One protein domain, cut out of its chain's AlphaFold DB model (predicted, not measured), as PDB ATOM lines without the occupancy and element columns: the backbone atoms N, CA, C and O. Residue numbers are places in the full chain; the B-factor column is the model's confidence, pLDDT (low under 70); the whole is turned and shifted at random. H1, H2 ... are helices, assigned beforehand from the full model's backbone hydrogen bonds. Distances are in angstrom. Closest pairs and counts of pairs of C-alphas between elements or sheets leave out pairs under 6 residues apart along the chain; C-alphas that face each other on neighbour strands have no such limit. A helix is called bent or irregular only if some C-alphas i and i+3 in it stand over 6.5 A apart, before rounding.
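Overview. This is residues 25 to 202 of the 202 residues of an uncharacterized protein of Spirochaetes bacterium GWF1_31_7 (UniProt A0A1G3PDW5). Two long helices, H3 and H4, lie side by side and run opposite ways as the core of an elongated helical body; the short helical hairpin of H1 and H2 packs on one side of it through H2, and the long H6 packs along H4 on the other side. The short H5 crosses H3 and H4 near the end where H4 finishes, and the first residues of H4 turn off at a kink near residue 118. The printed part has 178 residues with six named helices, H1 to H6 in that order, and no named strand; its class is all helix. H1, H2, H3, H4 and H6 form an up-and-down bundle, helices alongside one another, each running against the one before it in the chain. The whole is loose, with a radius of gyration of the C-alphas of 19.7 A, and spans 69 by 37 by 24 A.

Arrangement. Begin with H1, residues 29 to 40, and H2, residues 47 to 58: they are a hairpin and touch at a shallow tilt of 18 degrees, opposite ways, the closest C-alphas being those of Ile 29 and Ser 57, 4.7 A apart. Next comes H3, residues 75 to 104, which touches H2 with residues 86 to 100 alone; look at the C-alphas of Asn 47 and Glu 96, the closest, at 5.3 A. H2 and H3 are a hairpin too, at a shallow tilt of 25 degrees. H1 is close to H3 but not clearly touching, with the C-alphas of Tyr 33 and Ile 89 closest at 7.5 A. H4, residues 111 to 149, touches H3 as a third hairpin, opposite ways at a shallow tilt of 9 degrees, with the C-alphas of Gly 101 and Ala 127 closest at 4.2 A. H3 and H4 are the hubs, touching three other helices each. H5, residues 158 to 168, is about perpendicular to H4 at 75 degrees and touches its residues 142 to 149 alone, with the C-alphas of Ala 145 and Ala 164 closest at 4.6 A. H5 also touches H3, at residues 84 to 88 alone, with the C-alphas of Leu 84 and Ile 160 closest at 6.9 A; the tilt of 70.3 degrees is only just about perpendicular. H6, residues 176 to 200, touches H4 at a shallow tilt of 22 degrees, opposite ways, with the C-alphas of Ala 117 and Ile 194 closest at 5.9 A. H5 and H6 are apart, and H1 and H2 are each apart from H4, H5 and H6. The helix packing is mostly aligned, but only just: 4 of 6 pairs are at a shallow tilt. Each O i to N i+4 pair is within hydrogen-bond range in H1, H2, H5 and H6; the figure is 25 of 26 in H3 and 30 of 35 in H4.

Along the chain. Find C-alpha 29 at (14.002, 19.640, -2.272), where H1 begins; H1 measures 16.6 A and H2 16.7 A from first to last C-alpha. From C-alpha 75 at (2.123, 17.829, -16.029), H3 runs 44.7 A. H4 measures 50.4 A and is irregular: C-alphas 115 and 118 are 8.5 A apart, and there is a kink of 84 degrees near residue 118. H5 measures 15.3 A. H6 runs 36.4 A to C-alpha 200 at (30.858, -15.220, 33.310).

Size, cuts and confidence. The two C-alphas farthest apart, those of Lys 73 and Arg 202, are 69.8 A apart. The printed part has no cut. Look at residues 59 to 74 for the long link, from H2 to H3; the other four links are short. The mean pLDDT of the printed part is 92.6, and the values under 70 are at residues 40 to 45, of which 40 belongs to H1, and at residue 202, the chain's last.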
ATOM      1  N   LYS A  25      18.176  31.094   1.095       73.31
ATOM      2  CA  LYS A  25      17.376  30.148   1.875       73.31
ATOM      3  C   LYS A  25      17.094  28.919   1.006       73.31
ATOM      4  O   LYS A  25      16.542  29.054  -0.083       73.31
ATOM      5  N   LEU A  26      17.489  27.746   1.491       77.44
ATOM      6  CA  LEU A  26      17.189  26.467   0.854       77.44
ATOM      7  C   LEU A  26      15.735  26.133   1.183       77.44
ATOM      8  O   LEU A  26      15.407  25.879   2.340       77.44
ATOM      9  N   ILE A  27      14.859  26.253   0.190       88.38
ATOM     10  CA  ILE A  27      13.404  26.110   0.362       88.38
ATOM     11  C   ILE A  27      12.810  25.000  -0.501       88.38
ATOM     12  O   ILE A  27      11.660  24.645  -0.276       88.38
ATOM     13  N   PHE A  28      13.577  24.450  -1.446       93.44
ATOM     14  CA  PHE A  28      13.132  23.375  -2.329       93.44
ATOM     15  C   PHE A  28      13.994  22.122  -2.177       93.44
ATOM     16  O   PHE A  28      15.208  22.210  -1.964       93.44
ATOM     17  N   ILE A  29      13.362  20.962  -2.333       95.31
ATOM     18  CA  ILE A  29      14.002  19.640  -2.272       95.31
ATOM     19  C   ILE A  29      15.168  19.522  -3.269       95.31
ATOM     20  O   ILE A  29      16.242  19.047  -2.905       95.31
ATOM     21  N   GLU A  30      15.024  20.074  -4.478       94.25
ATOM     22  CA  GLU A  30      16.039  20.058  -5.538       94.25
ATOM     23  C   GLU A  30      17.340  20.763  -5.140       94.25
ATOM     24  O   GLU A  30      18.430  20.356  -5.543       94.25
ATOM     25  N   GLN A  31      17.253  21.830  -4.341       91.00
ATOM     26  CA  GLN A  31      18.433  22.588  -3.921       91.00
ATOM     27  C   GLN A  31      19.296  21.771  -2.954       91.00
ATOM     28  O   GLN A  31      20.525  21.792  -3.060       91.00
ATOM     29  N   LEU A  32      18.661  21.038  -2.034       90.25
ATOM     30  CA  LEU A  32      19.352  20.151  -1.097       90.25
ATOM     31  C   LEU A  32      19.877  18.895  -1.782       90.25
ATOM     32  O   LEU A  32      21.024  18.516  -1.547       90.25
ATOM     33  N   TYR A  33      19.086  18.311  -2.679       91.62
ATOM     34  CA  TYR A  33      19.504  17.173  -3.486       91.62
ATOM     35  C   TYR A  33      20.757  17.495  -4.324       91.62
ATOM     36  O   TYR A  33      21.761  16.790  -4.251       91.62
ATOM     37  N   ASN A  34      20.773  18.632  -5.027       88.69
ATOM     38  CA  ASN A  34      21.941  19.059  -5.807       88.69
ATOM     39  C   ASN A  34      23.178  19.346  -4.940       88.69
ATOM     40  O   ASN A  34      24.311  19.187  -5.397       88.69
ATOM     41  N   LEU A  35      22.986  19.809  -3.700       84.81
ATOM     42  CA  LEU A  35      24.089  20.006  -2.761       84.81
ATOM     43  C   LEU A  35      24.673  18.665  -2.305       84.81
ATOM     44  O   LEU A  35      25.893  18.546  -2.201       84.81
ATOM     45  N   TYR A  36      23.820  17.670  -2.053       84.88
ATOM     46  CA  TYR A  36      24.247  16.310  -1.737       84.88
ATOM     47  C   TYR A  36      25.086  15.712  -2.872       84.88
ATOM     48  O   TYR A  36      26.226  15.332  -2.625       84.88
ATOM     49  N   GLU A  37      24.586  15.730  -4.110       80.56
ATOM     50  CA  GLU A  37      25.294  15.196  -5.289       80.56
ATOM     51  C   GLU A  37      26.697  15.808  -5.444       80.56
ATOM     52  O   GLU A  37      27.696  15.104  -5.601       80.56
ATOM     53  N   LYS A  38      26.810  17.134  -5.291       80.06
ATOM     54  CA  LYS A  38      28.107  17.830  -5.331       80.06
ATOM     55  C   LYS A  38      29.049  17.405  -4.203       80.06
ATOM     56  O   LYS A  38      30.258  17.326  -4.420       80.06
ATOM     57  N   ASN A  39      28.523  17.164  -3.002       76.31
ATOM     58  CA  ASN A  39      29.324  16.709  -1.864       76.31
ATOM     59  C   ASN A  39      29.759  15.247  -2.018       76.31
ATOM     60  O   ASN A  39      30.879  14.910  -1.644       76.31
ATOM     61  N   LEU A  40      28.911  14.395  -2.596       68.12
ATOM     62  CA  LEU A  40      29.242  13.001  -2.883       68.12
ATOM     63  C   LEU A  40      30.450  12.911  -3.828       68.12
ATOM     64  O   LEU A  40      31.371  12.136  -3.587       68.12
ATOM     65  N   MET A  41      30.498  13.772  -4.849       58.97
ATOM     66  CA  MET A  41      31.615  13.836  -5.799       58.97
ATOM     67  C   MET A  41      32.924  14.388  -5.205       58.97
ATOM     68  O   MET A  41      33.980  14.218  -5.813       58.97
ATOM     69  N   SER A  42      32.895  15.063  -4.049       57.12
ATOM     70  CA  SER A  42      34.061  15.775  -3.500       57.12
ATOM     71  C   SER A  42      34.903  14.964  -2.503       57.12
ATOM     72  O   SER A  42      35.799  15.526  -1.873       57.12
ATOM     73  N   ASN A  43      34.660  13.651  -2.358       54.88
ATOM     74  CA  ASN A  43      35.317  12.753  -1.386       54.88
ATOM     75  C   ASN A  43      35.192  13.203   0.090       54.88
ATOM     76  O   ASN A  43      35.902  12.696   0.957       54.88
ATOM     77  N   GLN A  44      34.286  14.136   0.405       56.06
ATOM     78  CA  GLN A  44      34.007  14.616   1.766       56.06
ATOM     79  C   GLN A  44      32.780  13.915   2.370       56.06
ATOM     80  O   GLN A  44      31.893  14.559   2.938       56.06
ATOM     81  N   THR A  45      32.684  12.596   2.215       62.31
ATOM     82  CA  THR A  45      31.516  11.821   2.651       62.31
ATOM     83  C   THR A  45      31.460  11.731   4.176       62.31
ATOM     84  O   THR A  45      32.260  11.043   4.802       62.31
ATOM     85  N   ASN A  46      30.503  12.444   4.774       83.12
ATOM     86  CA  ASN A  46      30.127  12.315   6.179       83.12
ATOM     87  C   ASN A  46      28.666  11.866   6.230       83.12
ATOM     88  O   ASN A  46      27.769  12.688   6.009       83.12
ATOM     89  N   ASN A  47      28.437  10.590   6.554       87.06
ATOM     90  CA  ASN A  47      27.108   9.980   6.534       87.06
ATOM     91  C   ASN A  47      26.089  10.777   7.352       87.06
ATOM     92  O   ASN A  47      24.977  11.021   6.896       87.06
ATOM     93  N   LYS A  48      26.479  11.286   8.527       88.62
ATOM     94  CA  LYS A  48      25.581  12.064   9.401       88.62
ATOM     95  C   LYS A  48      25.117  13.357   8.741       88.62
ATOM     96  O   LYS A  48      23.941  13.702   8.811       88.62
ATOM     97  N   LYS A  49      26.045  14.084   8.114       87.62
ATOM     98  CA  LYS A  49      25.737  15.340   7.418       87.62
ATOM     99  C   LYS A  49      24.860  15.070   6.199       87.62
ATOM    100  O   LYS A  49      23.906  15.805   5.973       87.62
ATOM    101  N   ASN A  50      25.171  14.021   5.446       89.62
ATOM    102  CA  ASN A  50      24.407  13.612   4.273       89.62
ATOM    103  C   ASN A  50      22.966  13.256   4.641       89.62
ATOM    104  O   ASN A  50      22.038  13.846   4.093       89.62
ATOM    105  N   ILE A  51      22.792  12.383   5.634       93.12
ATOM    106  CA  ILE A  51      21.489  11.998   6.186       93.12
ATOM    107  C   ILE A  51      20.710  13.227   6.627       93.12
ATOM    108  O   ILE A  51      19.578  13.405   6.193       93.12
ATOM    109  N   PHE A  52      21.329  14.118   7.408       91.38
ATOM    110  CA  PHE A  52      20.668  15.338   7.861       91.38
ATOM    111  C   PHE A  52      20.082  16.134   6.687       91.38
ATOM    112  O   PHE A  52      18.919  16.529   6.731       91.38
ATOM    113  N   TRP A  53      20.850  16.360   5.618       90.25
ATOM    114  CA  TRP A  53      20.354  17.123   4.471       90.25
ATOM    115  C   TRP A  53      19.289  16.376   3.670       90.25
ATOM    116  O   TRP A  53      18.295  16.991   3.283       90.25
ATOM    117  N   LEU A  54      19.464  15.073   3.449       94.12
ATOM    118  CA  LEU A  54      18.505  14.245   2.718       94.12
ATOM    119  C   LEU A  54      17.164  14.148   3.465       94.12
ATOM    120  O   LEU A  54      16.124  14.418   2.867       94.12
ATOM    121  N   GLU A  55      17.166  13.880   4.773       95.38
ATOM    122  CA  GLU A  55      15.942  13.838   5.588       95.38
ATOM    123  C   GLU A  55      15.227  15.193   5.612       95.38
ATOM    124  O   GLU A  55      14.013  15.266   5.421       95.38
ATOM    125  N   ASN A  56      15.973  16.292   5.779       92.31
ATOM    126  CA  ASN A  56      15.382  17.629   5.741       92.31
ATOM    127  C   ASN A  56      14.797  17.966   4.363       92.31
ATOM    128  O   ASN A  56      13.787  18.665   4.290       92.31
ATOM    129  N   SER A  57      15.383  17.452   3.277       94.12
ATOM    130  CA  SER A  57      14.896  17.702   1.917       94.12
ATOM    131  C   SER A  57      13.514  17.109   1.648       94.12
ATOM    132  O   SER A  57      12.715  17.731   0.951       94.12
ATOM    133  N   LEU A  58      13.180  15.969   2.263       95.75
ATOM    134  CA  LEU A  58      11.885  15.304   2.077       95.75
ATOM    135  C   LEU A  58      10.697  16.137   2.581       95.75
ATOM    136  O   LEU A  58       9.577  15.951   2.089       95.75
ATOM    137  N   ASN A  59      10.950  17.060   3.514       93.81
ATOM    138  CA  ASN A  59       9.967  17.982   4.087       93.81
ATOM    139  C   ASN A  59       9.790  19.271   3.270       93.81
ATOM    140  O   ASN A  59       8.942  20.099   3.603       93.81
ATOM    141  N   LEU A  60      10.594  19.470   2.224       94.94
ATOM    142  CA  LEU A  60      10.523  20.655   1.379       94.94
ATOM    143  C   LEU A  60       9.590  20.438   0.177       94.94
ATOM    144  O   LEU A  60       9.435  19.311  -0.307       94.94
ATOM    145  N   PRO A  61       8.969  21.514  -0.338       95.25
ATOM    146  CA  PRO A  61       8.249  21.466  -1.602       95.25
ATOM    147  C   PRO A  61       9.196  21.230  -2.787       95.25
ATOM    148  O   PRO A  61      10.384  21.557  -2.736       95.25
ATOM    149  N   ASN A  62       8.637  20.714  -3.880       95.31
ATOM    150  CA  ASN A  62       9.286  20.691  -5.189       95.31
ATOM    151  C   ASN A  62       9.329  22.092  -5.809       95.31
ATOM    152  O   ASN A  62       8.393  22.882  -5.645       95.31
ATOM    153  N   ILE A  63      10.412  22.387  -6.520       94.19
ATOM    154  CA  ILE A  63      10.580  23.623  -7.287       94.19
ATOM    155  C   ILE A  63       9.638  23.660  -8.497       94.19
ATOM    156  O   ILE A  63       9.207  22.626  -8.985       94.19
ATOM    157  N   HIS A  64       9.319  24.848  -9.015       93.62
ATOM    158  CA  HIS A  64       8.487  24.987 -10.216       93.62
ATOM    159  C   HIS A  64       9.052  24.170 -11.408       93.62
ATOM    160  O   HIS A  64      10.272  24.176 -11.587       93.62
ATOM    161  N   PRO A  65       8.216  23.542 -12.269       93.75
ATOM    162  CA  PRO A  65       8.676  22.695 -13.382       93.75
ATOM    163  C   PRO A  65       9.732  23.339 -14.292       93.75
ATOM    164  O   PRO A  65      10.653  22.677 -14.751       93.75
ATOM    165  N   SER A  66       9.660  24.658 -14.502       92.38
ATOM    166  CA  SER A  66      10.645  25.406 -15.306       92.38
ATOM    167  C   SER A  66      12.058  25.457 -14.706       92.38
ATOM    168  O   SER A  66      12.970  25.975 -15.343       92.38
ATOM    169  N   GLN A  67      12.225  25.018 -13.459       92.19
ATOM    170  CA  GLN A  67      13.489  24.975 -12.723       92.19
ATOM    171  C   GLN A  67      13.788  23.567 -12.182       92.19
ATOM    172  O   GLN A  67      14.695  23.415 -11.363       92.19
ATOM    173  N   ALA A  68      13.010  22.560 -12.591       93.88
ATOM    174  CA  ALA A  68      13.263  21.173 -12.240       93.88
ATOM    175  C   ALA A  68      14.653  20.735 -12.731       93.88
ATOM    176  O   ALA A  68      15.220  21.319 -13.656       93.88
ATOM    177  N   ILE A  69      15.209  19.701 -12.094       93.88
ATOM    178  CA  ILE A  69      16.529  19.156 -12.458       93.88
ATOM    179  C   ILE A  69      16.514  18.623 -13.897       93.88
ATOM    180  O   ILE A  69      17.508  18.739 -14.611       93.88
ATOM    181  N   VAL A  70      15.376  18.070 -14.314       93.88
ATOM    182  CA  VAL A  70      15.140  17.518 -15.647       93.88
ATOM    183  C   VAL A  70      14.014  18.289 -16.316       93.88
ATOM    184  O   VAL A  70      13.074  18.736 -15.658       93.88
ATOM    185  N   VAL A  71      14.116  18.464 -17.632       93.75
ATOM    186  CA  VAL A  71      13.104  19.178 -18.412       93.75
ATOM    187  C   VAL A  71      11.828  18.343 -18.492       93.75
ATOM    188  O   VAL A  71      11.836  17.246 -19.036       93.75
ATOM    189  N   THR A  72      10.725  18.905 -18.001       95.00
ATOM    190  CA  THR A  72       9.379  18.320 -18.081       95.00
ATOM    191  C   THR A  72       8.465  19.249 -18.880       95.00
ATOM    192  O   THR A  72       8.322  20.426 -18.538       95.00
ATOM    193  N   LYS A  73       7.863  18.740 -19.950       94.56
ATOM    194  CA  LYS A  73       6.990  19.442 -20.901       94.56
ATOM    195  C   LYS A  73       5.509  19.283 -20.572       94.56
ATOM    196  O   LYS A  73       4.722  20.153 -20.939       94.56
ATOM    197  N   THR A  74       5.130  18.202 -19.893       96.50
ATOM    198  CA  THR A  74       3.745  17.929 -19.478       96.50
ATOM    199  C   THR A  74       3.616  17.883 -17.957       96.50
ATOM    200  O   THR A  74       4.607  17.819 -17.221       96.50
ATOM    201  N   TRP A  75       2.378  17.946 -17.463       96.12
ATOM    202  CA  TRP A  75       2.123  17.829 -16.029       96.12
ATOM    203  C   TRP A  75       2.421  16.416 -15.525       96.12
ATOM    204  O   TRP A  75       2.964  16.253 -14.436       96.12
ATOM    205  N   GLU A  76       2.124  15.403 -16.332       96.81
ATOM    206  CA  GLU A  76       2.360  13.995 -16.036       96.81
ATOM    207  C   GLU A  76       3.860  13.691 -15.915       96.81
ATOM    208  O   GLU A  76       4.276  13.072 -14.935       96.81
ATOM    209  N   GLU A  77       4.688  14.217 -16.828       97.25
ATOM    210  CA  GLU A  77       6.156  14.145 -16.729       97.25
ATOM    211  C   GLU A  77       6.652  14.787 -15.427       97.25
ATOM    212  O   GLU A  77       7.496  14.227 -14.725       97.25
ATOM    213  N   TYR A  78       6.091  15.941 -15.052       97.44
ATOM    214  CA  TYR A  78       6.444  16.614 -13.806       97.44
ATOM    215  C   TYR A  78       5.989  15.845 -12.557       97.44
ATOM    216  O   TYR A  78       6.689  15.830 -11.542       97.44
ATOM    217  N   VAL A  79       4.841  15.167 -12.602       97.81
ATOM    218  CA  VAL A  79       4.406  14.274 -11.522       97.81
ATOM    219  C   VAL A  79       5.379  13.106 -11.372       97.81
ATOM    220  O   VAL A  79       5.859  12.895 -10.256       97.81
ATOM    221  N   LYS A  80       5.734  12.418 -12.466       98.00
ATOM    222  CA  LYS A  80       6.707  11.312 -12.436       98.00
ATOM    223  C   LYS A  80       8.065  11.772 -11.912       98.00
ATOM    224  O   LYS A  80       8.613  11.151 -11.004       98.00
ATOM    225  N   TYR A  81       8.556  12.919 -12.380       98.00
ATOM    226  CA  TYR A  81       9.787  13.547 -11.896       98.00
ATOM    227  C   TYR A  81       9.812  13.723 -10.368       98.00
ATOM    228  O   TYR A  81      10.792  13.358  -9.717       98.00
ATOM    229  N   LYS A  82       8.734  14.244  -9.763       97.88
ATOM    230  CA  LYS A  82       8.674  14.433  -8.301       97.88
ATOM    231  C   LYS A  82       8.748  13.108  -7.543       97.88
ATOM    232  O   LYS A  82       9.336  13.063  -6.462       97.88
ATOM    233  N   ILE A  83       8.129  12.060  -8.085       98.31
ATOM    234  CA  ILE A  83       8.149  10.716  -7.496       98.31
ATOM    235  C   ILE A  83       9.562  10.140  -7.596       98.31
ATOM    236  O   ILE A  83      10.104   9.726  -6.575       98.31
ATOM    237  N   LEU A  84      10.194  10.221  -8.771       98.31
ATOM    238  CA  LEU A  84      11.572   9.768  -9.002       98.31
ATOM    239  C   LEU A  84      12.594  10.504  -8.127       98.31
ATOM    240  O   LEU A  84      13.510   9.884  -7.591       98.31
ATOM    241  N   LEU A  85      12.419  11.810  -7.901       97.94
ATOM    242  CA  LEU A  85      13.284  12.561  -6.989       97.94
ATOM    243  C   LEU A  85      13.174  12.039  -5.548       97.94
ATOM    244  O   LEU A  85      14.190  11.855  -4.879       97.94
ATOM    245  N   ARG A  86      11.953  11.775  -5.062       98.31
ATOM    246  CA  ARG A  86      11.743  11.207  -3.719       98.31
ATOM    247  C   ARG A  86      12.267   9.779  -3.619       98.31
ATOM    248  O   ARG A  86      12.951   9.475  -2.647       98.31
ATOM    249  N   PHE A  87      11.996   8.949  -4.624       98.31
ATOM    250  CA  PHE A  87      12.572   7.614  -4.779       98.31
ATOM    251  C   PHE A  87      14.090   7.653  -4.594       98.31
ATOM    252  O   PHE A  87      14.625   6.965  -3.726       98.31
ATOM    253  N   HIS A  88      14.779   8.516  -5.344       97.56
ATOM    254  CA  HIS A  88      16.231   8.544  -5.299       97.56
ATOM    255  C   HIS A  88      16.756   9.072  -3.958       97.56
ATOM    256  O   HIS A  88      17.729   8.542  -3.433       97.56
ATOM    257  N   ILE A  89      16.086  10.045  -3.330       97.88
ATOM    258  CA  ILE A  89      16.451  10.492  -1.974       97.88
ATOM    259  C   ILE A  89      16.315   9.357  -0.952       97.88
ATOM    260  O   ILE A  89      17.196   9.204  -0.107       97.88
ATOM    261  N   TYR A  90      15.257   8.544  -1.029       98.50
ATOM    262  CA  TYR A  90      15.111   7.374  -0.159       98.50
ATOM    263  C   TYR A  90      16.200   6.329  -0.409       98.50
ATOM    264  O   TYR A  90      16.810   5.862   0.552       98.50
ATOM    265  N   TYR A  91      16.523   6.055  -1.674       97.38
ATOM    266  CA  TYR A  91      17.619   5.159  -2.042       97.38
ATOM    267  C   TYR A  91      18.963   5.632  -1.465       97.38
ATOM    268  O   TYR A  91      19.729   4.859  -0.882       97.38
ATOM    269  N   LEU A  92      19.242   6.934  -1.570       95.94
ATOM    270  CA  LEU A  92      20.438   7.547  -0.999       95.94
ATOM    271  C   LEU A  92      20.437   7.466   0.533       95.94
ATOM    272  O   LEU A  92      21.469   7.151   1.118       95.94
ATOM    273  N   LEU A  93      19.298   7.670   1.201       97.25
ATOM    274  CA  LEU A  93      19.193   7.484   2.652       97.25
ATOM    275  C   LEU A  93      19.513   6.044   3.067       97.25
ATOM    276  O   LEU A  93      20.287   5.856   4.006       97.25
ATOM    277  N   THR A  94      19.010   5.036   2.347       97.69
ATOM    278  CA  THR A  94      19.387   3.629   2.571       97.69
ATOM    279  C   THR A  94      20.905   3.455   2.507       97.69
ATOM    280  O   THR A  94      21.504   2.924   3.445       97.69
ATOM    281  N   LYS A  95      21.554   3.981   1.461       95.31
ATOM    282  CA  LYS A  95      23.019   3.941   1.298       95.31
ATOM    283  C   LYS A  95      23.767   4.605   2.447       95.31
ATOM    284  O   LYS A  95      24.713   4.030   2.986       95.31
ATOM    285  N   GLU A  96      23.354   5.807   2.829       95.19
ATOM    286  CA  GLU A  96      24.033   6.573   3.869       95.19
ATOM    287  C   GLU A  96      23.892   5.914   5.247       95.19
ATOM    288  O   GLU A  96      24.869   5.866   5.997       95.19
ATOM    289  N   TYR A  97      22.724   5.355   5.578       97.50
ATOM    290  CA  TYR A  97      22.528   4.616   6.828       97.50
ATOM    291  C   TYR A  97      23.262   3.275   6.846       97.50
ATOM    292  O   TYR A  97      23.803   2.909   7.891       97.50
ATOM    293  N   MET A  98      23.361   2.582   5.708       96.62
ATOM    294  CA  MET A  98      24.205   1.390   5.581       96.62
ATOM    295  C   MET A  98      25.675   1.705   5.843       96.62
ATOM    296  O   MET A  98      26.321   1.021   6.641       96.62
ATOM    297  N   GLY A  99      26.187   2.773   5.226       94.19
ATOM    298  CA  GLY A  99      27.545   3.253   5.471       94.19
ATOM    299  C   GLY A  99      27.768   3.620   6.938       94.19
ATOM    300  O   GLY A  99      28.757   3.202   7.534       94.19
ATOM    301  N   TRP A 100      26.811   4.308   7.565       95.00
ATOM    302  CA  TRP A 100      26.927   4.687   8.973       95.00
ATOM    303  C   TRP A 100      26.872   3.482   9.925       95.00
ATOM    304  O   TRP A 100      27.605   3.438  10.912       95.00
ATOM    305  N   GLY A 101      26.035   2.482   9.643       96.06
ATOM    306  CA  GLY A 101      26.011   1.236  10.416       96.06
ATOM    307  C   GLY A 101      27.335   0.479  10.322       96.06
ATOM    308  O   GLY A 101      27.845  -0.006  11.332       96.06
ATOM    309  N   TRP A 102      27.943   0.464   9.132       94.12
ATOM    310  CA  TRP A 102      29.241  -0.168   8.895       94.12
ATOM    311  C   TRP A 102      30.373   0.425   9.746       94.12
ATOM    312  O   TRP A 102      31.249  -0.321  10.180       94.12
ATOM    313  N   GLU A 103      30.346   1.728  10.050       93.06
ATOM    314  CA  GLU A 103      31.346   2.368  10.925       93.06
ATOM    315  C   GLU A 103      31.405   1.742  12.328       93.06
ATOM    316  O   GLU A 103      32.463   1.738  12.961       93.06
ATOM    317  N   PHE A 104      30.285   1.199  12.813       95.38
ATOM    318  CA  PHE A 104      30.168   0.618  14.152       95.38
ATOM    319  C   PHE A 104      30.146  -0.915  14.166       95.38
ATOM    320  O   PHE A 104      30.275  -1.524  15.233       95.38
ATOM    321  N   ASP A 105      29.993  -1.558  13.008       95.44
ATOM    322  CA  ASP A 105      29.878  -3.009  12.891       95.44
ATOM    323  C   ASP A 105      31.230  -3.664  12.590       95.44
ATOM    324  O   ASP A 105      31.581  -4.009  11.453       95.44
ATOM    325  N   LYS A 106      32.007  -3.856  13.660       92.69
ATOM    326  CA  LYS A 106      33.259  -4.616  13.611       92.69
ATOM    327  C   LYS A 106      32.999  -6.014  13.036       92.69
ATOM    328  O   LYS A 106      32.177  -6.760  13.565       92.69
ATOM    329  N   ARG A 107      33.751  -6.393  11.992       87.81
ATOM    330  CA  ARG A 107      33.592  -7.684  11.293       87.81
ATOM    331  C   ARG A 107      33.665  -8.883  12.241       87.81
ATOM    332  O   ARG A 107      32.688  -9.618  12.338       87.81
ATOM    333  N   ASP A 108      34.756  -8.995  12.996       87.56
ATOM    334  CA  ASP A 108      35.020 -10.135  13.877       87.56
ATOM    335  C   ASP A 108      35.184  -9.698  15.334       87.56
ATOM    336  O   ASP A 108      35.843  -8.697  15.629       87.56
ATOM    337  N   VAL A 109      34.612 -10.480  16.251       88.19
ATOM    338  CA  VAL A 109      34.799 -10.338  17.700       88.19
ATOM    339  C   VAL A 109      35.561 -11.561  18.192       88.19
ATOM    340  O   VAL A 109      35.018 -12.663  18.224       88.19
ATOM    341  N   VAL A 110      36.825 -11.368  18.559       88.38
ATOM    342  CA  VAL A 110      37.704 -12.431  19.070       88.38
ATOM    343  C   VAL A 110      38.020 -12.220  20.552       88.38
ATOM    344  O   VAL A 110      37.754 -11.153  21.102       88.38
ATOM    345  N   PHE A 111      38.578 -13.237  21.219       86.31
ATOM    346  CA  PHE A 111      38.690 -13.283  22.686       86.31
ATOM    347  C   PHE A 111      39.370 -12.048  23.303       86.31
ATOM    348  O   PHE A 111      38.906 -11.531  24.315       86.31
ATOM    349  N   TYR A 112      40.424 -11.518  22.677       88.50
ATOM    350  CA  TYR A 112      41.130 -10.341  23.187       88.50
ATOM    351  C   TYR A 112      40.348  -9.037  23.003       88.50
ATOM    352  O   TYR A 112      40.722  -8.031  23.589       88.50
ATOM    353  N   ASN A 113      39.275  -9.017  22.205       90.75
ATOM    354  CA  ASN A 113      38.385  -7.860  22.129       90.75
ATOM    355  C   ASN A 113      37.429  -7.781  23.326       90.75
ATOM    356  O   ASN A 113      36.913  -6.705  23.609       90.75
ATOM    357  N   MET A 114      37.217  -8.887  24.044       90.56
ATOM    358  CA  MET A 114      36.269  -8.957  25.160       90.56
ATOM    359  C   MET A 114      36.696  -8.121  26.375       90.56
ATOM    360  O   MET A 114      35.885  -7.829  27.249       90.56
ATOM    361  N   THR A 115      37.947  -7.657  26.423       92.00
ATOM    362  CA  THR A 115      38.391  -6.642  27.392       92.00
ATOM    363  C   THR A 115      37.656  -5.305  27.231       92.00
ATOM    364  O   THR A 115      37.586  -4.555  28.201       92.00
ATOM    365  N   TRP A 116      37.072  -5.038  26.056       94.31
ATOM    366  CA  TRP A 116      36.242  -3.867  25.736       94.31
ATOM    367  C   TRP A 116      34.773  -4.247  25.470       94.31
ATOM    368  O   TRP A 116      34.103  -3.612  24.653       94.31
ATOM    369  N   ALA A 117      34.277  -5.308  26.115       93.88
ATOM    370  CA  ALA A 117      32.937  -5.863  25.907       93.88
ATOM    371  C   ALA A 117      31.818  -4.806  25.957       93.88
ATOM    372  O   ALA A 117      30.978  -4.753  25.059       93.88
ATOM    373  N   GLU A 118      31.831  -3.918  26.951       94.94
ATOM    374  CA  GLU A 118      30.812  -2.880  27.118       94.94
ATOM    375  C   GLU A 118      30.792  -1.878  25.956       94.94
ATOM    376  O   GLU A 118      29.721  -1.460  25.515       94.94
ATOM    377  N   ASP A 119      31.958  -1.495  25.434       95.69
ATOM    378  CA  ASP A 119      32.046  -0.550  24.317       95.69
ATOM    379  C   ASP A 119      31.723  -1.220  22.981       95.69
ATOM    380  O   ASP A 119      31.057  -0.615  22.138       95.69
ATOM    381  N   LEU A 120      32.095  -2.493  22.810       95.94
ATOM    382  CA  LEU A 120      31.648  -3.299  21.672       95.94
ATOM    383  C   LEU A 120      30.131  -3.427  21.650       95.94
ATOM    384  O   LEU A 120      29.527  -3.217  20.602       95.94
ATOM    385  N   LYS A 121      29.508  -3.712  22.800       96.56
ATOM    386  CA  LYS A 121      28.050  -3.780  22.910       96.56
ATOM    387  C   LYS A 121      27.408  -2.469  22.462       96.56
ATOM    388  O   LYS A 121      26.551  -2.491  21.585       96.56
ATOM    389  N   LYS A 122      27.869  -1.321  22.973       97.56
ATOM    390  CA  LYS A 122      27.375  -0.001  22.534       97.56
ATOM    391  C   LYS A 122      27.555   0.212  21.028       97.56
ATOM    392  O   LYS A 122      26.645   0.721  20.379       97.56
ATOM    393  N   SER A 123      28.706  -0.170  20.475       97.44
ATOM    394  CA  SER A 123      28.983  -0.058  19.039       97.44
ATOM    395  C   SER A 123      27.997  -0.891  18.217       97.44
ATOM    396  O   SER A 123      27.371  -0.380  17.294       97.44
ATOM    397  N   PHE A 124      27.776  -2.152  18.586       98.12
ATOM    398  CA  PHE A 124      26.850  -3.024  17.867       98.12
ATOM    399  C   PHE A 124      25.389  -2.580  17.979       98.12
ATOM    400  O   PHE A 124      24.669  -2.642  16.986       98.12
ATOM    401  N   GLU A 125      24.959  -2.051  19.125       98.00
ATOM    402  CA  GLU A 125      23.624  -1.450  19.260       98.00
ATOM    403  C   GLU A 125      23.461  -0.210  18.364       98.00
ATOM    404  O   GLU A 125      22.423  -0.020  17.722       98.00
ATOM    405  N   LEU A 126      24.507   0.620  18.243       97.75
ATOM    406  CA  LEU A 126      24.510   1.727  17.287       97.75
ATOM    407  C   LEU A 126      24.406   1.210  15.851       97.75
ATOM    408  O   LEU A 126      23.551   1.702  15.115       97.75
ATOM    409  N   ALA A 127      25.199   0.208  15.462       98.25
ATOM    410  CA  ALA A 127      25.117  -0.404  14.137       98.25
ATOM    411  C   ALA A 127      23.706  -0.941  13.843       98.25
ATOM    412  O   ALA A 127      23.116  -0.580  12.823       98.25
ATOM    413  N   LYS A 128      23.122  -1.703  14.782       98.50
ATOM    414  CA  LYS A 128      21.750  -2.230  14.698       98.50
ATOM    415  C   LYS A 128      20.746  -1.114  14.431       98.50
ATOM    416  O   LYS A 128      19.956  -1.207  13.495       98.50
ATOM    417  N   SER A 129      20.823  -0.020  15.193       98.31
ATOM    418  CA  SER A 129      19.924   1.127  15.013       98.31
ATOM    419  C   SER A 129      20.023   1.759  13.618       98.31
ATOM    420  O   SER A 129      19.013   2.201  13.074       98.31
ATOM    421  N   ARG A 130      21.218   1.790  13.007       98.06
ATOM    422  CA  ARG A 130      21.411   2.348  11.657       98.06
ATOM    423  C   ARG A 130      20.925   1.407  10.569       98.06
ATOM    424  O   ARG A 130      20.294   1.883   9.635       98.06
ATOM    425  N   TYR A 131      21.136   0.103  10.710       98.50
ATOM    426  CA  TYR A 131      20.611  -0.871   9.754       98.50
ATOM    427  C   TYR A 131      19.083  -0.946   9.764       98.50
ATOM    428  O   TYR A 131      18.482  -1.014   8.698       98.50
ATOM    429  N   LEU A 132      18.436  -0.806  10.924       98.56
ATOM    430  CA  LEU A 132      16.972  -0.695  10.993       98.56
ATOM    431  C   LEU A 132      16.445   0.570  10.292       98.56
ATOM    432  O   LEU A 132      15.414   0.528   9.623       98.56
ATOM    433  N   LEU A 133      17.161   1.696  10.395       98.50
ATOM    434  CA  LEU A 133      16.823   2.911   9.643       98.50
ATOM    435  C   LEU A 133      17.056   2.731   8.136       98.50
ATOM    436  O   LEU A 133      16.221   3.157   7.340       98.50
ATOM    437  N   ALA A 134      18.141   2.060   7.737       98.44
ATOM    438  CA  ALA A 134      18.379   1.710   6.337       98.44
ATOM    439  C   ALA A 134      17.247   0.839   5.775       98.44
ATOM    440  O   ALA A 134      16.775   1.114   4.674       98.44
ATOM    441  N   GLN A 135      16.767  -0.140   6.552       98.50
ATOM    442  CA  GLN A 135      15.639  -0.998   6.183       98.50
ATOM    443  C   GLN A 135      14.371  -0.175   5.963       98.50
ATOM    444  O   GLN A 135      13.721  -0.292   4.930       98.50
ATOM    445  N   HIS A 136      14.053   0.726   6.897       98.31
ATOM    446  CA  HIS A 136      12.898   1.611   6.766       98.31
ATOM    447  C   HIS A 136      12.935   2.431   5.467       98.31
ATOM    448  O   HIS A 136      11.932   2.526   4.757       98.31
ATOM    449  N   TYR A 137      14.087   3.021   5.145       98.56
ATOM    450  CA  TYR A 137      14.243   3.803   3.921       98.56
ATOM    451  C   TYR A 137      14.292   2.942   2.660       98.56
ATOM    452  O   TYR A 137      13.843   3.389   1.604       98.56
ATOM    453  N   TRP A 138      14.743   1.694   2.768       98.12
ATOM    454  CA  TRP A 138      14.708   0.750   1.660       98.12
ATOM    455  C   TRP A 138      13.271   0.371   1.288       98.12
ATOM    456  O   TRP A 138      12.900   0.446   0.119       98.12
ATOM    457  N   GLU A 139      12.406   0.130   2.275       98.06
ATOM    458  CA  GLU A 139      10.970  -0.073   2.035       98.06
ATOM    459  C   GLU A 139      10.314   1.139   1.358       98.06
ATOM    460  O   GLU A 139       9.499   1.003   0.444       98.06
ATOM    461  N   LYS A 140      10.700   2.362   1.753       98.56
ATOM    462  CA  LYS A 140      10.254   3.582   1.061       98.56
ATOM    463  C   LYS A 140      10.803   3.675  -0.359       98.56
ATOM    464  O   LYS A 140      10.088   4.138  -1.241       98.56
ATOM    465  N   THR A 141      12.030   3.228  -0.589       98.31
ATOM    466  CA  THR A 141      12.630   3.191  -1.924       98.31
ATOM    467  C   THR A 141      11.815   2.297  -2.852       98.31
ATOM    468  O   THR A 141      11.356   2.780  -3.883       98.31
ATOM    469  N   LYS A 142      11.538   1.049  -2.447       97.94
ATOM    470  CA  LYS A 142      10.696   0.106  -3.206       97.94
ATOM    471  C   LYS A 142       9.306   0.679  -3.490       97.94
ATOM    472  O   LYS A 142       8.846   0.667  -4.627       97.94
ATOM    473  N   LEU A 143       8.671   1.282  -2.480       98.44
ATOM    474  CA  LEU A 143       7.369   1.934  -2.641       98.44
ATOM    475  C   LEU A 143       7.390   3.017  -3.731       98.44
ATOM    476  O   LEU A 143       6.541   3.016  -4.615       98.44
ATOM    477  N   TYR A 144       8.336   3.956  -3.669       98.50
ATOM    478  CA  TYR A 144       8.385   5.062  -4.629       98.50
ATOM    479  C   TYR A 144       8.877   4.634  -6.017       98.50
ATOM    480  O   TYR A 144       8.494   5.273  -6.996       98.50
ATOM    481  N   ALA A 145       9.674   3.567  -6.114       97.94
ATOM    482  CA  ALA A 145      10.013   2.931  -7.385       97.94
ATOM    483  C   ALA A 145       8.739   2.441  -8.091       97.94
ATOM    484  O   ALA A 145       8.454   2.851  -9.216       97.94
ATOM    485  N   SER A 146       7.905   1.693  -7.362       98.25
ATOM    486  CA  SER A 146       6.612   1.212  -7.853       98.25
ATOM    487  C   SER A 146       5.669   2.351  -8.244       98.25
ATOM    488  O   SER A 146       5.071   2.337  -9.318       98.25
ATOM    489  N   GLU A 147       5.557   3.399  -7.418       98.44
ATOM    490  CA  GLU A 147       4.739   4.573  -7.758       98.44
ATOM    491  C   GLU A 147       5.225   5.295  -9.024       98.44
ATOM    492  O   GLU A 147       4.404   5.796  -9.792       98.44
ATOM    493  N   ALA A 148       6.540   5.351  -9.264       97.75
ATOM    494  CA  ALA A 148       7.081   5.959 -10.475       97.75
ATOM    495  C   ALA A 148       6.743   5.120 -11.714       97.75
ATOM    496  O   ALA A 148       6.310   5.679 -12.723       97.75
ATOM    497  N   ASN A 149       6.884   3.795 -11.633       96.88
ATOM    498  CA  ASN A 149       6.674   2.885 -12.763       96.88
ATOM    499  C   ASN A 149       5.201   2.687 -13.139       96.88
ATOM    500  O   ASN A 149       4.906   2.292 -14.263       96.88
ATOM    501  N   LYS A 150       4.257   3.040 -12.257       97.62
ATOM    502  CA  LYS A 150       2.825   3.132 -12.606       97.62
ATOM    503  C   LYS A 150       2.532   4.198 -13.666       97.62
ATOM    504  O   LYS A 150       1.466   4.162 -14.281       97.62
ATOM    505  N   ILE A 151       3.430   5.168 -13.855       96.81
ATOM    506  CA  ILE A 151       3.286   6.230 -14.850       96.81
ATOM    507  C   ILE A 151       4.056   5.830 -16.113       96.81
ATOM    508  O   ILE A 151       5.281   5.959 -16.172       96.81
ATOM    509  N   ASP A 152       3.317   5.388 -17.133       93.69
ATOM    510  CA  ASP A 152       3.831   4.922 -18.431       93.69
ATOM    511  C   ASP A 152       4.262   6.085 -19.351       93.69
ATOM    512  O   ASP A 152       3.685   6.357 -20.403       93.69
ATOM    513  N   ILE A 153       5.240   6.860 -18.882       94.44
ATOM    514  CA  ILE A 153       5.881   7.969 -19.598       94.44
ATOM    515  C   ILE A 153       7.361   7.948 -19.247       94.44
ATOM    516  O   ILE A 153       7.694   7.814 -18.077       94.44
ATOM    517  N   VAL A 154       8.247   8.128 -20.220       92.88
ATOM    518  CA  VAL A 154       9.696   8.240 -19.993       92.88
ATOM    519  C   VAL A 154      10.075   9.712 -19.840       92.88
ATOM    520  O   VAL A 154       9.634  10.542 -20.640       92.88
ATOM    521  N   ILE A 155      10.893  10.044 -18.841       94.62
ATOM    522  CA  ILE A 155      11.478  11.385 -18.692       94.62
ATOM    523  C   ILE A 155      12.977  11.351 -18.998       94.62
ATOM    524  O   ILE A 155      13.616  10.307 -18.953       94.62
ATOM    525  N   ASP A 156      13.587  12.505 -19.268       92.81
ATOM    526  CA  ASP A 156      15.031  12.598 -19.550       92.81
ATOM    527  C   ASP A 156      15.893  12.485 -18.269       92.81
ATOM    528  O   ASP A 156      16.812  13.264 -18.018       92.81
ATOM    529  N   TRP A 157      15.548  11.527 -17.402       95.00
ATOM    530  CA  TRP A 157      16.286  11.150 -16.198       95.00
ATOM    531  C   TRP A 157      16.675   9.668 -16.218       95.00
ATOM    532  O   TRP A 157      16.627   8.988 -15.193       95.00
ATOM    533  N   VAL A 158      17.093   9.193 -17.393       93.56
ATOM    534  CA  VAL A 158      17.288   7.777 -17.752       93.56
ATOM    535  C   VAL A 158      17.894   6.935 -16.626       93.56
ATOM    536  O   VAL A 158      17.296   5.963 -16.204       93.56
ATOM    537  N   LYS A 159      19.025   7.353 -16.039       94.44
ATOM    538  CA  LYS A 159      19.694   6.574 -14.977       94.44
ATOM    539  C   LYS A 159      18.838   6.331 -13.729       94.44
ATOM    540  O   LYS A 159      18.988   5.300 -13.085       94.44
ATOM    541  N   ILE A 160      18.023   7.307 -13.335       95.88
ATOM    542  CA  ILE A 160      17.173   7.200 -12.142       95.88
ATOM    543  C   ILE A 160      15.900   6.425 -12.467       95.88
ATOM    544  O   ILE A 160      15.431   5.675 -11.618       95.88
ATOM    545  N   GLU A 161      15.376   6.564 -13.685       95.88
ATOM    546  CA  GLU A 161      14.277   5.726 -14.167       95.88
ATOM    547  C   GLU A 161      14.679   4.259 -14.282       95.88
ATOM    548  O   GLU A 161      13.974   3.412 -13.748       95.88
ATOM    549  N   ASP A 162      15.832   3.963 -14.883       96.00
ATOM    550  CA  ASP A 162      16.362   2.602 -14.993       96.00
ATOM    551  C   ASP A 162      16.545   1.980 -13.606       96.00
ATOM    552  O   ASP A 162      16.127   0.850 -13.373       96.00
ATOM    553  N   LEU A 163      17.101   2.732 -12.647       96.50
ATOM    554  CA  LEU A 163      17.251   2.261 -11.270       96.50
ATOM    555  C   LEU A 163      15.890   1.997 -10.601       96.50
ATOM    556  O   LEU A 163      15.745   1.007  -9.889       96.50
ATOM    557  N   ALA A 164      14.895   2.866 -10.801       97.06
ATOM    558  CA  ALA A 164      13.545   2.658 -10.271       97.06
ATOM    559  C   ALA A 164      12.879   1.429 -10.901       97.06
ATOM    560  O   ALA A 164      12.254   0.638 -10.199       97.06
ATOM    561  N   TYR A 165      13.043   1.238 -12.209       96.38
ATOM    562  CA  TYR A 165      12.567   0.061 -12.923       96.38
ATOM    563  C   TYR A 165      13.209  -1.218 -12.385       96.38
ATOM    564  O   TYR A 165      12.502  -2.153 -12.019       96.38
ATOM    565  N   GLN A 166      14.535  -1.235 -12.259       96.00
ATOM    566  CA  GLN A 166      15.279  -2.368 -11.712       96.00
ATOM    567  C   GLN A 166      14.832  -2.712 -10.292       96.00
ATOM    568  O   GLN A 166      14.623  -3.877  -9.976       96.00
ATOM    569  N   ILE A 167      14.646  -1.708  -9.430       96.19
ATOM    570  CA  ILE A 167      14.231  -1.939  -8.043       96.19
ATOM    571  C   ILE A 167      12.823  -2.534  -7.954       96.19
ATOM    572  O   ILE A 167      12.605  -3.458  -7.176       96.19
ATOM    573  N   ASP A 168      11.881  -2.024  -8.741       96.56
ATOM    574  CA  ASP A 168      10.486  -2.484  -8.733       96.56
ATOM    575  C   ASP A 168      10.314  -3.889  -9.335       96.56
ATOM    576  O   ASP A 168       9.422  -4.624  -8.923       96.56
ATOM    577  N   ASN A 169      11.185  -4.284 -10.272       95.44
ATOM    578  CA  ASN A 169      11.173  -5.616 -10.894       95.44
ATOM    579  C   ASN A 169      12.118  -6.624 -10.220       95.44
ATOM    580  O   ASN A 169      12.296  -7.724 -10.735       95.44
ATOM    581  N   GLU A 170      12.728  -6.268  -9.084       93.06
ATOM    582  CA  GLU A 170      13.712  -7.108  -8.382       93.06
ATOM    583  C   GLU A 170      14.973  -7.432  -9.221       93.06
ATOM    584  O   GLU A 170      15.673  -8.415  -8.986       93.06
ATOM    585  N   GLU A 171      15.309  -6.566 -10.180       92.12
ATOM    586  CA  GLU A 171      16.469  -6.661 -11.082       92.12
ATOM    587  C   GLU A 171      17.629  -5.752 -10.632       92.12
ATOM    588  O   GLU A 171      18.288  -5.091 -11.438       92.12
ATOM    589  N   PHE A 172      17.869  -5.657  -9.325       83.19
ATOM    590  CA  PHE A 172      18.908  -4.793  -8.767       83.19
ATOM    591  C   PHE A 172      20.241  -5.525  -8.558       83.19
ATOM    592  O   PHE A 172      20.296  -6.631  -8.027       83.19
ATOM    593  N   ASP A 173      21.347  -4.851  -8.888       77.56
ATOM    594  CA  ASP A 173      22.708  -5.372  -8.670       77.56
ATOM    595  C   ASP A 173      23.060  -5.532  -7.179       77.56
ATOM    596  O   ASP A 173      23.934  -6.322  -6.815       77.56
ATOM    597  N   TYR A 174      22.423  -4.740  -6.309       83.69
ATOM    598  CA  TYR A 174      22.704  -4.716  -4.876       83.69
ATOM    599  C   TYR A 174      21.429  -4.869  -4.052       83.69
ATOM    600  O   TYR A 174      20.634  -3.936  -3.929       83.69
ATOM    601  N   ASP A 175      21.288  -6.044  -3.446       89.19
ATOM    602  CA  ASP A 175      20.164  -6.400  -2.591       89.19
ATOM    603  C   ASP A 175      20.330  -5.851  -1.169       89.19
ATOM    604  O   ASP A 175      21.007  -6.441  -0.320       89.19
ATOM    605  N   TYR A 176      19.706  -4.703  -0.894       95.00
ATOM    606  CA  TYR A 176      19.700  -4.145   0.456       95.00
ATOM    607  C   TYR A 176      18.894  -4.987   1.447       95.00
ATOM    608  O   TYR A 176      19.277  -4.991   2.616       95.00
ATOM    609  N   ASP A 177      17.853  -5.715   1.028       94.06
ATOM    610  CA  ASP A 177      17.067  -6.564   1.934       94.06
ATOM    611  C   ASP A 177      17.959  -7.666   2.509       94.06
ATOM    612  O   ASP A 177      18.185  -7.724   3.724       94.06
ATOM    613  N   THR A 178      18.569  -8.453   1.620       95.00
ATOM    614  CA  THR A 178      19.471  -9.546   1.999       95.00
ATOM    615  C   THR A 178      20.648  -9.028   2.818       95.00
ATOM    616  O   THR A 178      20.981  -9.583   3.869       95.00
ATOM    617  N   VAL A 179      21.300  -7.945   2.377       96.06
ATOM    618  CA  VAL A 179      22.476  -7.437   3.093       96.06
ATOM    619  C   VAL A 179      22.093  -6.941   4.485       96.06
ATOM    620  O   VAL A 179      22.786  -7.272   5.448       96.06
ATOM    621  N   ILE A 180      21.019  -6.163   4.626       97.69
ATOM    622  CA  ILE A 180      20.587  -5.647   5.931       97.69
ATOM    623  C   ILE A 180      20.247  -6.801   6.873       97.69
ATOM    624  O   ILE A 180      20.727  -6.806   8.008       97.69
ATOM    625  N   GLU A 181      19.489  -7.794   6.404       97.69
ATOM    626  CA  GLU A 181      19.136  -8.974   7.195       97.69
ATOM    627  C   GLU A 181      20.387  -9.720   7.675       97.69
ATOM    628  O   GLU A 181      20.557  -9.959   8.874       97.69
ATOM    629  N   MET A 182      21.322 -10.009   6.766       97.06
ATOM    630  CA  MET A 182      22.587 -10.663   7.109       97.06
ATOM    631  C   MET A 182      23.372  -9.887   8.174       97.06
ATOM    632  O   MET A 182      23.945 -10.487   9.089       97.06
ATOM    633  N   ARG A 183      23.422  -8.552   8.074       97.38
ATOM    634  CA  ARG A 183      24.129  -7.708   9.051       97.38
ATOM    635  C   ARG A 183      23.431  -7.686  10.404       97.38
ATOM    636  O   ARG A 183      24.114  -7.798  11.422       97.38
ATOM    637  N   LEU A 184      22.104  -7.583  10.430       98.00
ATOM    638  CA  LEU A 184      21.320  -7.624  11.665       98.00
ATOM    639  C   LEU A 184      21.505  -8.961  12.391       98.00
ATOM    640  O   LEU A 184      21.865  -8.955  13.568       98.00
ATOM    641  N   ASN A 185      21.386 -10.084  11.679       97.81
ATOM    642  CA  ASN A 185      21.606 -11.422  12.239       97.81
ATOM    643  C   ASN A 185      23.030 -11.566  12.806       97.81
ATOM    644  O   ASN A 185      23.221 -12.008  13.940       97.81
ATOM    645  N   SER A 186      24.042 -11.108  12.060       96.69
ATOM    646  CA  SER A 186      25.436 -11.125  12.521       96.69
ATOM    647  C   SER A 186      25.650 -10.299  13.795       96.69
ATOM    648  O   SER A 186      26.400 -10.707  14.685       96.69
ATOM    649  N   ILE A 187      24.994  -9.141  13.916       97.50
ATOM    650  CA  ILE A 187      25.061  -8.309  15.123       97.50
ATOM    651  C   ILE A 187      24.425  -9.015  16.318       97.50
ATOM    652  O   ILE A 187      25.000  -8.984  17.407       97.50
ATOM    653  N   GLU A 188      23.280  -9.668  16.141       96.88
ATOM    654  CA  GLU A 188      22.604 -10.378  17.232       96.88
ATOM    655  C   GLU A 188      23.466 -11.507  17.799       96.88
ATOM    656  O   GLU A 188      23.611 -11.629  19.019       96.88
ATOM    657  N   GLU A 189      24.144 -12.264  16.937       95.94
ATOM    658  CA  GLU A 189      25.110 -13.275  17.371       95.94
ATOM    659  C   GLU A 189      26.285 -12.674  18.156       95.94
ATOM    660  O   GLU A 189      26.722 -13.240  19.165       95.94
ATOM    661  N   LYS A 190      26.824 -11.532  17.710       95.81
ATOM    662  CA  LYS A 190      27.935 -10.841  18.389       95.81
ATOM    663  C   LYS A 190      27.508 -10.295  19.750       95.81
ATOM    664  O   LYS A 190      28.253 -10.451  20.716       95.81
ATOM    665  N   LEU A 191      26.321  -9.696  19.835       95.75
ATOM    666  CA  LEU A 191      25.748  -9.193  21.084       95.75
ATOM    667  C   LEU A 191      25.552 -10.326  22.091       95.75
ATOM    668  O   LEU A 191      25.981 -10.194  23.236       95.75
ATOM    669  N   LYS A 192      25.021 -11.472  21.646       94.88
ATOM    670  CA  LYS A 192      24.879 -12.665  22.489       94.88
ATOM    671  C   LYS A 192      26.224 -13.144  23.045       94.88
ATOM    672  O   LYS A 192      26.351 -13.321  24.249       94.88
ATOM    673  N   LYS A 193      27.254 -13.272  22.196       93.12
ATOM    674  CA  LYS A 193      28.615 -13.661  22.630       93.12
ATOM    675  C   LYS A 193      29.188 -12.715  23.690       93.12
ATOM    676  O   LYS A 193      29.881 -13.160  24.603       93.12
ATOM    677  N   ILE A 194      28.933 -11.416  23.549       93.88
ATOM    678  CA  ILE A 194      29.384 -10.397  24.503       93.88
ATOM    679  C   ILE A 194      28.621 -10.513  25.824       93.88
ATOM    680  O   ILE A 194      29.241 -10.468  26.886       93.88
ATOM    681  N   ASP A 195      27.305 -10.702  25.774       93.88
ATOM    682  CA  ASP A 195      26.476 -10.867  26.969       93.88
ATOM    683  C   ASP A 195      26.841 -12.132  27.752       93.88
ATOM    684  O   ASP A 195      27.022 -12.053  28.969       93.88
ATOM    685  N   ASP A 196      27.063 -13.256  27.065       93.12
ATOM    686  CA  ASP A 196      27.530 -14.508  27.672       93.12
ATOM    687  C   ASP A 196      28.888 -14.308  28.378       93.12
ATOM    688  O   ASP A 196      29.075 -14.714  29.527       93.12
ATOM    689  N   PHE A 197      29.835 -13.612  27.734       91.62
ATOM    690  CA  PHE A 197      31.134 -13.289  28.334       91.62
ATOM    691  C   PHE A 197      31.006 -12.397  29.578       91.62
ATOM    692  O   PHE A 197      31.656 -12.644  30.597       91.62
ATOM    693  N   MET A 198      30.168 -11.358  29.517       90.25
ATOM    694  CA  MET A 198      29.976 -10.432  30.636       90.25
ATOM    695  C   MET A 198      29.281 -11.091  31.831       90.25
ATOM    696  O   MET A 198      29.534 -10.682  32.963       90.25
ATOM    697  N   GLN A 199      28.437 -12.105  31.612       91.38
ATOM    698  CA  GLN A 199      27.830 -12.886  32.694       91.38
ATOM    699  C   GLN A 199      28.856 -13.756  33.429       91.38
ATOM    700  O   GLN A 199      28.814 -13.812  34.649       91.38
ATOM    701  N   ILE A 200      29.804 -14.374  32.714       87.81
ATOM    702  CA  ILE A 200      30.858 -15.220  33.310       87.81
ATOM    703  C   ILE A 200      31.824 -14.409  34.192       87.81
ATOM    704  O   ILE A 200      32.406 -14.939  35.134       87.81
ATOM    705  N   LYS A 201      32.033 -13.127  33.872       75.69
ATOM    706  CA  LYS A 201      32.974 -12.243  34.579       75.69
ATOM    707  C   LYS A 201      32.402 -11.635  35.875       75.69
ATOM    708  O   LYS A 201      33.180 -11.078  36.650       75.69
ATOM    709  N   ARG A 202      31.080 -11.669  36.074       58.31
ATOM    710  CA  ARG A 202      30.401 -11.145  37.275       58.31
ATOM    711  C   ARG A 202      30.390 -12.173  38.396       58.31
ATOM    712  O   ARG A 202      30.556 -11.728  39.551       58.31
TER     713      ARG A 202